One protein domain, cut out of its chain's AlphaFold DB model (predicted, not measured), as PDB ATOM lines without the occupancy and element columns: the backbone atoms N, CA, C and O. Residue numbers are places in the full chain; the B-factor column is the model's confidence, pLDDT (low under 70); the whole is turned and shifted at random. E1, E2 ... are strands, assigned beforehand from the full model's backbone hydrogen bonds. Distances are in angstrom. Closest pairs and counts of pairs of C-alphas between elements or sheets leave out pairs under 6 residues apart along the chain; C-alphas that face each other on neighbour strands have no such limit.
ATOM      1  N   CYS A  28      -6.131  -3.310 -38.490       77.75
ATOM      2  CA  CYS A  28      -6.481  -2.779 -39.798       77.75
ATOM      3  C   CYS A  28      -7.093  -1.391 -39.619       77.75
ATOM      4  O   CYS A  28      -7.495  -1.028 -38.517       77.75
ATOM      5  N   ASN A  29      -7.147  -0.579 -40.672       77.69
ATOM      6  CA  ASN A  29      -7.756   0.744 -40.578       77.69
ATOM      7  C   ASN A  29      -9.167   0.717 -41.177       77.69
ATOM      8  O   ASN A  29      -9.334   0.444 -42.364       77.69
ATOM      9  N   VAL A  30     -10.180   1.000 -40.359       80.81
ATOM     10  CA  VAL A  30     -11.581   1.109 -40.772       80.81
ATOM     11  C   VAL A  30     -12.041   2.550 -40.598       80.81
ATOM     12  O   VAL A  30     -12.098   3.072 -39.490       80.81
ATOM     13  N   LYS A  31     -12.356   3.225 -41.711       71.31
ATOM     14  CA  LYS A  31     -12.849   4.620 -41.718       71.31
ATOM     15  C   LYS A  31     -11.974   5.604 -40.912       71.31
ATOM     16  O   LYS A  31     -12.495   6.523 -40.285       71.31
ATOM     17  N   GLY A  32     -10.652   5.423 -40.916       71.31
ATOM     18  CA  GLY A  32      -9.717   6.282 -40.179       71.31
ATOM     19  C   GLY A  32      -9.513   5.892 -38.710       71.31
ATOM     20  O   GLY A  32      -8.865   6.640 -37.982       71.31
ATOM     21  N   ARG A  33     -10.045   4.747 -38.263       74.69
ATOM     22  CA  ARG A  33      -9.858   4.194 -36.913       74.69
ATOM     23  C   ARG A  33      -9.119   2.866 -36.954       74.69
ATOM     24  O   ARG A  33      -9.198   2.126 -37.932       74.69
ATOM     25  N   THR A  34      -8.427   2.549 -35.865       78.56
ATOM     26  CA  THR A  34      -7.797   1.242 -35.670       78.56
ATOM     27  C   THR A  34      -8.872   0.189 -35.408       78.56
ATOM     28  O   THR A  34      -9.427   0.118 -34.317       78.56
ATOM     29  N   GLY A  35      -9.160  -0.622 -36.416       79.06
ATOM     30  CA  GLY A  35      -9.979  -1.822 -36.325       79.06
ATOM     31  C   GLY A  35      -9.133  -3.088 -36.221       79.06
ATOM     32  O   GLY A  35      -7.899  -3.052 -36.159       79.06
ATOM     33  N   ASN A  36      -9.820  -4.224 -36.225       82.88
ATOM     34  CA  ASN A  36      -9.206  -5.540 -36.185       82.88
ATOM     35  C   ASN A  36      -9.661  -6.383 -37.379       82.88
ATOM     36  O   ASN A  36     -10.815  -6.291 -37.818       82.88
ATOM     37  N   VAL A  37      -8.751  -7.199 -37.914       82.50
ATOM     38  CA  VAL A  37      -9.101  -8.153 -38.966       82.50
ATOM     39  C   VAL A  37      -9.946  -9.264 -38.346       82.50
ATOM     40  O   VAL A  37      -9.549  -9.951 -37.405       82.50
ATOM     41  N   THR A  38     -11.143  -9.430 -38.884       83.31
ATOM     42  CA  THR A  38     -12.126 -10.403 -38.428       83.31
ATOM     43  C   THR A  38     -12.647 -11.211 -39.606       83.31
ATOM     44  O   THR A  38     -12.762 -10.718 -40.726       83.31
ATOM     45  N   CYS A  39     -12.946 -12.478 -39.365       85.44
ATOM     46  CA  CYS A  39     -13.524 -13.363 -40.361       85.44
ATOM     47  C   CYS A  39     -15.016 -13.431 -40.143       85.44
ATOM     48  O   CYS A  39     -15.453 -13.904 -39.099       85.44
ATOM     49  N   CYS A  40     -15.784 -12.965 -41.113       83.88
ATOM     50  CA  CYS A  40     -17.214 -12.834 -40.956       83.88
ATOM     51  C   CYS A  40     -17.987 -13.709 -41.922       83.88
ATOM     52  O   CYS A  40     -17.613 -13.889 -43.085       83.88
ATOM     53  N   ASN A  41     -19.128 -14.182 -41.440       84.44
ATOM     54  CA  ASN A  41     -20.174 -14.765 -42.252       84.44
ATOM     55  C   ASN A  41     -21.407 -13.847 -42.212       84.44
ATOM     56  O   ASN A  41     -21.758 -13.290 -41.164       84.44
ATOM     57  N   SER A  42     -22.046 -13.646 -43.368       73.31
ATOM     58  CA  SER A  42     -23.322 -12.927 -43.427       73.31
ATOM     59  C   SER A  42     -24.405 -13.809 -42.829       73.31
ATOM     60  O   SER A  42     -24.982 -14.643 -43.517       73.31
ATOM     61  N   LEU A  43     -24.669 -13.620 -41.538       65.00
ATOM     62  CA  LEU A  43     -25.670 -14.409 -40.837       65.00
ATOM     63  C   LEU A  43     -27.089 -13.962 -41.206       65.00
ATOM     64  O   LEU A  43     -27.988 -14.791 -41.295       65.00
ATOM     65  N   ILE A  44     -27.300 -12.649 -41.402       61.62
ATOM     66  CA  ILE A  44     -28.626 -12.082 -41.684       61.62
ATOM     67  C   ILE A  44     -28.504 -10.824 -42.571       61.62
ATOM     68  O   ILE A  44     -28.254  -9.730 -42.054       61.62
ATOM     69  N   PRO A  45     -28.721 -10.923 -43.897       55.72
ATOM     70  CA  PRO A  45     -28.613  -9.779 -44.809       55.72
ATOM     71  C   PRO A  45     -29.632  -8.659 -44.522       55.72
ATOM     72  O   PRO A  45     -29.359  -7.501 -44.816       55.72
ATOM     73  N   VAL A  46     -30.772  -8.973 -43.893       61.03
ATOM     74  CA  VAL A  46     -31.853  -8.009 -43.599       61.03
ATOM     75  C   VAL A  46     -31.510  -7.023 -42.474       61.03
ATOM     76  O   VAL A  46     -31.999  -5.899 -42.495       61.03
ATOM     77  N   LEU A  47     -30.663  -7.402 -41.509       66.50
ATOM     78  CA  LEU A  47     -30.299  -6.523 -40.384       66.50
ATOM     79  C   LEU A  47     -28.914  -5.880 -40.533       66.50
ATOM     80  O   LEU A  47     -28.469  -5.177 -39.627       66.50
ATOM     81  N   GLY A  48     -28.212  -6.133 -41.645       71.50
ATOM     82  CA  GLY A  48     -26.853  -5.631 -41.839       71.50
ATOM     83  C   GLY A  48     -25.901  -6.062 -40.720       71.50
ATOM     84  O   GLY A  48     -24.996  -5.311 -40.369       71.50
ATOM     85  N   GLN A  49     -26.123  -7.233 -40.117       80.81
ATOM     86  CA  GLN A  49     -25.274  -7.770 -39.055       80.81
ATOM     87  C   GLN A  49     -24.409  -8.903 -39.601       80.81
ATOM     88  O   GLN A  49     -24.906  -9.828 -40.248       80.81
ATOM     89  N   LEU A  50     -23.112  -8.823 -39.326       80.94
ATOM     90  CA  LEU A  50     -22.141  -9.853 -39.650       80.94
ATOM     91  C   LEU A  50     -21.739 -10.564 -38.366       80.94
ATOM     92  O   LEU A  50     -21.445  -9.929 -37.352       80.94
ATOM     93  N   LEU A  51     -21.713 -11.890 -38.433       84.38
ATOM     94  CA  LEU A  51     -21.183 -12.702 -37.353       84.38
ATOM     95  C   LEU A  51     -19.708 -12.936 -37.653       84.38
ATOM     96  O   LEU A  51     -19.366 -13.626 -38.614       84.38
ATOM     97  N   CYS A  52     -18.860 -12.281 -36.876       82.06
ATOM     98  CA  CYS A  52     -17.435 -12.181 -37.105       82.06
ATOM     99  C   CYS A  52     -16.670 -12.876 -35.993       82.06
ATOM    100  O   CYS A  52     -16.969 -12.705 -34.819       82.06
ATOM    101  N   ASN A  53     -15.642 -13.628 -36.348       82.19
ATOM    102  CA  ASN A  53     -14.656 -14.102 -35.400       82.19
ATOM    103  C   ASN A  53     -13.406 -13.233 -35.525       82.19
ATOM    104  O   ASN A  53     -12.826 -13.130 -36.609       82.19
ATOM    105  N   VAL A  54     -13.004 -12.595 -34.430       74.88
ATOM    106  CA  VAL A  54     -11.769 -11.813 -34.384       74.88
ATOM    107  C   VAL A  54     -10.607 -12.772 -34.548       74.88
ATOM    108  O   VAL A  54     -10.393 -13.662 -33.722       74.88
ATOM    109  N   LEU A  55      -9.885 -12.622 -35.653       71.50
ATOM    110  CA  LEU A  55      -8.864 -13.579 -36.019       71.50
ATOM    111  C   LEU A  55      -7.620 -13.270 -35.194       71.50
ATOM    112  O   LEU A  55      -6.942 -12.296 -35.476       71.50
ATOM    113  N   ALA A  56      -7.345 -14.075 -34.165       61.72
ATOM    114  CA  ALA A  56      -6.150 -13.934 -33.326       61.72
ATOM    115  C   ALA A  56      -4.865 -14.402 -34.045       61.72
ATOM    116  O   ALA A  56      -3.772 -13.931 -33.746       61.72
ATOM    117  N   SER A  57      -4.989 -15.319 -35.007       58.28
ATOM    118  CA  SER A  57      -3.924 -15.732 -35.924       58.28
ATOM    119  C   SER A  57      -4.511 -16.625 -37.026       58.28
ATOM    120  O   SER A  57      -5.489 -17.330 -36.773       58.28
ATOM    121  N   GLY A  58      -3.927 -16.620 -38.229       64.38
ATOM    122  CA  GLY A  58      -4.309 -17.511 -39.337       64.38
ATOM    123  C   GLY A  58      -5.082 -16.842 -40.480       64.38
ATOM    124  O   GLY A  58      -4.958 -15.641 -40.704       64.38
ATOM    125  N   THR A  59      -5.849 -17.644 -41.225       71.00
ATOM    126  CA  THR A  59      -6.714 -17.229 -42.345       71.00
ATOM    127  C   THR A  59      -8.180 -17.554 -42.047       71.00
ATOM    128  O   THR A  59      -8.490 -18.422 -41.230       71.00
ATOM    129  N   CYS A  60      -9.110 -16.852 -42.698       75.56
ATOM    130  CA  CYS A  60     -10.534 -17.143 -42.551       75.56
ATOM    131  C   CYS A  60     -10.880 -18.542 -43.071       75.56
ATOM    132  O   CYS A  60     -10.435 -18.926 -44.150       75.56
ATOM    133  N   ASN A  61     -11.703 -19.289 -42.320       77.00
ATOM    134  CA  ASN A  61     -12.198 -20.591 -42.783       77.00
ATOM    135  C   ASN A  61     -12.977 -20.463 -44.098       77.00
ATOM    136  O   ASN A  61     -13.568 -19.422 -44.389       77.00
ATOM    137  N   SER A  62     -13.036 -21.565 -44.844       72.69
ATOM    138  CA  SER A  62     -13.802 -21.659 -46.088       72.69
ATOM    139  C   SER A  62     -15.271 -21.276 -45.858       72.69
ATOM    140  O   SER A  62     -15.920 -21.811 -44.960       72.69
ATOM    141  N   GLY A  63     -15.782 -20.313 -46.632       74.94
ATOM    142  CA  GLY A  63     -17.127 -19.743 -46.460       74.94
ATOM    143  C   GLY A  63     -17.211 -18.506 -45.552       74.94
ATOM    144  O   GLY A  63     -18.296 -17.952 -45.374       74.94
ATOM    145  N   GLN A  64     -16.091 -18.037 -44.999       77.50
ATOM    146  CA  GLN A  64     -15.996 -16.738 -44.327       77.50
ATOM    147  C   GLN A  64     -15.209 -15.750 -45.189       77.50
ATOM    148  O   GLN A  64     -14.295 -16.130 -45.916       77.50
ATOM    149  N   THR A  65     -15.560 -14.471 -45.092       81.25
ATOM    150  CA  THR A  65     -14.835 -13.381 -45.760       81.25
ATOM    151  C   THR A  65     -14.086 -12.544 -44.732       81.25
ATOM    152  O   THR A  65     -14.528 -12.413 -43.590       81.25
ATOM    153  N   ALA A  66     -12.924 -12.014 -45.113       82.31
ATOM    154  CA  ALA A  66     -12.117 -11.184 -44.228       82.31
ATOM    155  C   ALA A  66     -12.650  -9.745 -44.241       82.31
ATOM    156  O   ALA A  66     -12.712  -9.105 -45.293       82.31
ATOM    157  N   TYR A  67     -13.002  -9.225 -43.069       83.44
ATOM    158  CA  TYR A  67     -13.442  -7.848 -42.867       83.44
ATOM    159  C   TYR A  67     -12.579  -7.149 -41.823       83.44
ATOM    160  O   TYR A  67     -12.168  -7.729 -40.823       83.44
ATOM    161  N   CYS A  68     -12.347  -5.865 -42.044       84.62
ATOM    162  CA  CYS A  68     -11.748  -4.961 -41.091       84.62
ATOM    163  C   CYS A  68     -12.890  -4.304 -40.342       84.62
ATOM    164  O   CYS A  68     -13.600  -3.488 -40.930       84.62
ATOM    165  N   CYS A  69     -13.083  -4.672 -39.084       83.94
ATOM    166  CA  CYS A  69     -14.182  -4.161 -38.280       83.94
ATOM    167  C   CYS A  69     -13.651  -3.378 -37.085       83.94
ATOM    168  O   CYS A  69     -12.640  -3.745 -36.482       83.94
ATOM    169  N   ASP A  70     -14.358  -2.312 -36.718       85.12
ATOM    170  CA  ASP A  70     -14.160  -1.663 -35.426       85.12
ATOM    171  C   ASP A  70     -14.850  -2.533 -34.372       85.12
ATOM    172  O   ASP A  70     -16.076  -2.559 -34.263       85.12
ATOM    173  N   THR A  71     -14.064  -3.348 -33.669       75.12
ATOM    174  CA  THR A  71     -14.584  -4.282 -32.661       75.12
ATOM    175  C   THR A  71     -14.520  -3.711 -31.249       75.12
ATOM    176  O   THR A  71     -14.818  -4.422 -30.293       75.12
ATOM    177  N   GLY A  72     -14.091  -2.450 -31.091       73.12
ATOM    178  CA  GLY A  72     -13.909  -1.808 -29.786       73.12
ATOM    179  C   GLY A  72     -12.949  -2.544 -28.841       73.12
ATOM    180  O   GLY A  72     -13.008  -2.328 -27.636       73.12
ATOM    181  N   GLY A  73     -12.101  -3.439 -29.359       69.06
ATOM    182  CA  GLY A  73     -11.222  -4.292 -28.554       69.06
ATOM    183  C   GLY A  73     -11.823  -5.635 -28.124       69.06
ATOM    184  O   GLY A  73     -11.131  -6.399 -27.454       69.06
ATOM    185  N   ASN A  74     -13.054  -5.974 -28.529       71.38
ATOM    186  CA  ASN A  74     -13.567  -7.330 -28.321       71.38
ATOM    187  C   ASN A  74     -12.744  -8.356 -29.111       71.38
ATOM    188  O   ASN A  74     -12.303  -8.095 -30.237       71.38
ATOM    189  N   THR A  75     -12.603  -9.543 -28.522       76.56
ATOM    190  CA  THR A  75     -11.953 -10.726 -29.093       76.56
ATOM    191  C   THR A  75     -12.934 -11.903 -29.127       76.56
ATOM    192  O   THR A  75     -13.897 -11.946 -28.362       76.56
ATOM    193  N   GLY A  76     -12.715 -12.861 -30.033       76.94
ATOM    194  CA  GLY A  76     -13.590 -14.024 -30.217       76.94
ATOM    195  C   GLY A  76     -14.772 -13.776 -31.161       76.94
ATOM    196  O   GLY A  76     -14.683 -12.972 -32.092       76.94
ATOM    197  N   LEU A  77     -15.866 -14.507 -30.935       82.38
ATOM    198  CA  LEU A  77     -17.072 -14.455 -31.760       82.38
ATOM    199  C   LEU A  77     -17.914 -13.228 -31.383       82.38
ATOM    200  O   LEU A  77     -18.424 -13.127 -30.270       82.38
ATOM    201  N   ILE A  78     -18.062 -12.303 -32.321       82.44
ATOM    202  CA  ILE A  78     -18.755 -11.031 -32.150       82.44
ATOM    203  C   ILE A  78     -19.793 -10.835 -33.252       82.44
ATOM    204  O   ILE A  78     -19.635 -11.302 -34.379       82.44
ATOM    205  N   VAL A  79     -20.848 -10.094 -32.938       83.12
ATOM    206  CA  VAL A  79     -21.796  -9.603 -33.938       83.12
ATOM    207  C   VAL A  79     -21.509  -8.128 -34.146       83.12
ATOM    208  O   VAL A  79     -21.556  -7.345 -33.200       83.12
ATOM    209  N   VAL A  80     -21.180  -7.754 -35.376       80.44
ATOM    210  CA  VAL A  80     -20.855  -6.373 -35.742       80.44
ATOM    211  C   VAL A  80     -21.752  -5.906 -36.869       80.44
ATOM    212  O   VAL A  80     -22.189  -6.677 -37.723       80.44
ATOM    213  N   ASN A  81     -22.034  -4.609 -36.870       83.88
ATOM    214  CA  ASN A  81     -22.788  -4.002 -37.949       83.88
ATOM    215  C   ASN A  81     -21.901  -3.880 -39.198       83.88
ATOM    216  O   ASN A  81     -20.791  -3.350 -39.117       83.88
ATOM    217  N   ALA A  82     -22.414  -4.302 -40.353       76.12
ATOM    218  CA  ALA A  82     -21.758  -4.218 -41.654       76.12
ATOM    219  C   ALA A  82     -21.243  -2.811 -41.971       76.12
ATOM    220  O   ALA A  82     -20.206  -2.669 -42.610       76.12
ATOM    221  N   LEU A  83     -21.924  -1.761 -41.496       80.38
ATOM    222  CA  LEU A  83     -21.505  -0.376 -41.714       80.38
ATOM    223  C   LEU A  83     -20.214  -0.006 -40.968       80.38
ATOM    224  O   LEU A  83     -19.554   0.960 -41.359       80.38
ATOM    225  N   ASN A  84     -19.856  -0.732 -39.908       80.94
ATOM    226  CA  ASN A  84     -18.611  -0.544 -39.154       80.94
ATOM    227  C   ASN A  84     -17.499  -1.491 -39.621       80.94
ATOM    228  O   ASN A  84     -16.468  -1.601 -38.958       80.94
ATOM    229  N   CYS A  85     -17.707  -2.155 -40.759       80.69
ATOM    230  CA  CYS A  85     -16.781  -3.105 -41.339       80.69
ATOM    231  C   CYS A  85     -16.459  -2.744 -42.790       80.69
ATOM    232  O   CYS A  85     -17.323  -2.330 -43.560       80.69
ATOM    233  N   VAL A  86     -15.206  -2.940 -43.184       83.25
ATOM    234  CA  VAL A  86     -14.753  -2.834 -44.573       83.25
ATOM    235  C   VAL A  86     -14.286  -4.207 -45.015       83.25
ATOM    236  O   VAL A  86     -13.474  -4.834 -44.346       83.25
ATOM    237  N   LYS A  87     -14.811  -4.692 -46.137       80.25
ATOM    238  CA  LYS A  87     -14.396  -5.972 -46.712       80.25
ATOM    239  C   LYS A  87     -12.958  -5.860 -47.234       80.25
ATOM    240  O   LYS A  87     -12.686  -4.945 -48.007       80.25
ATOM    241  N   LEU A  88     -12.053  -6.753 -46.817       74.88
ATOM    242  CA  LEU A  88     -10.681  -6.794 -47.351       74.88
ATOM    243  C   LEU A  88     -10.574  -7.672 -48.600       74.88
ATOM    244  O   LEU A  88      -9.848  -7.298 -49.514       74.88
TER     245      LEU A  88
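AT A GLANCE: This is residues 28 to 88 of the 89 residues of an uncharacterized protein of Beauveria bassiana (UniProt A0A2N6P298). The model is one small, strongly twisted sheet of six strands, curved into an open half-barrel, with the long bent strand E2 running through the sheet itself, E4 and then E6 on one side of E2 and E3 and then E5 on the other. The roll is not closed, for E5 and E6 meet only through their link; the hairpin of E1 and E2 lies at one end of E2, that of E2 and E3 at the other. The printed part has 61 residues, no named helix, and six strands, E1 to E6 in chain order; its class is all strand. The sheet is branched and its neighbour pairs are antiparallel. The whole is compact and rounded, with a radius of gyration of the C-alphas of 10.3 A and spans of 26 by 24 by 19 A.

IN THESE COORDINATES: Start with E2, residues 33 to 44: find C-alpha 33 at (-9.858, 4.194, -36.913) and go 25.3 A to C-alpha 44 at (-28.626, -12.082, -41.684), past a bend of 79 degrees at residue 41. E1, residues 28 to 30, is 6.5 A long. E3 is residues 49 to 54, 14.9 A, and E5 is residues 77 to 81, 13.4 A. E4 is residues 65 to 69, 11.9 A. E6, residues 85 to 87, is 6.5 A long and ends at C-alpha 87, (-14.396, -5.972, -46.712).

HOW THE PARTS SIT: Look along E2 first, whose pairing is staggered: residues 33 to 35 pair with E1, 36 to 40 with E4, and 38 to 44 with E3. E1 and E4 lie on one side of E2, E3 on the other side. E1, E2 and E3 make a meander, each strand the antiparallel neighbour of the one before. In the hairpin of E1 and E2, N 35 and O 28 are 2.7 A apart, within hydrogen-bond range. In the hairpin of E2 and E3, find N 39 and O 53 at 2.8 A; between E2 and E4, N 38 and O 67 at 2.8 A. Farther out, E5 is an edge strand beside E3, with N 50 and O 80 at 2.8 A. E6, another edge strand, is beside E4, with N 68 and O 86 at 2.8 A. E1 and E5 are apart.

THE WHOLE: The C-alphas farthest apart are those of Val 46 and Ser 57, at 30.0 A. The printed part has no cut and no long link; the links E3 to E4 and E4 to E5 are short, and the other three are tight. Mean pLDDT of the printed part is 76.6; look for values under 70 at residues 43 to 47, 56 to 58 and 73.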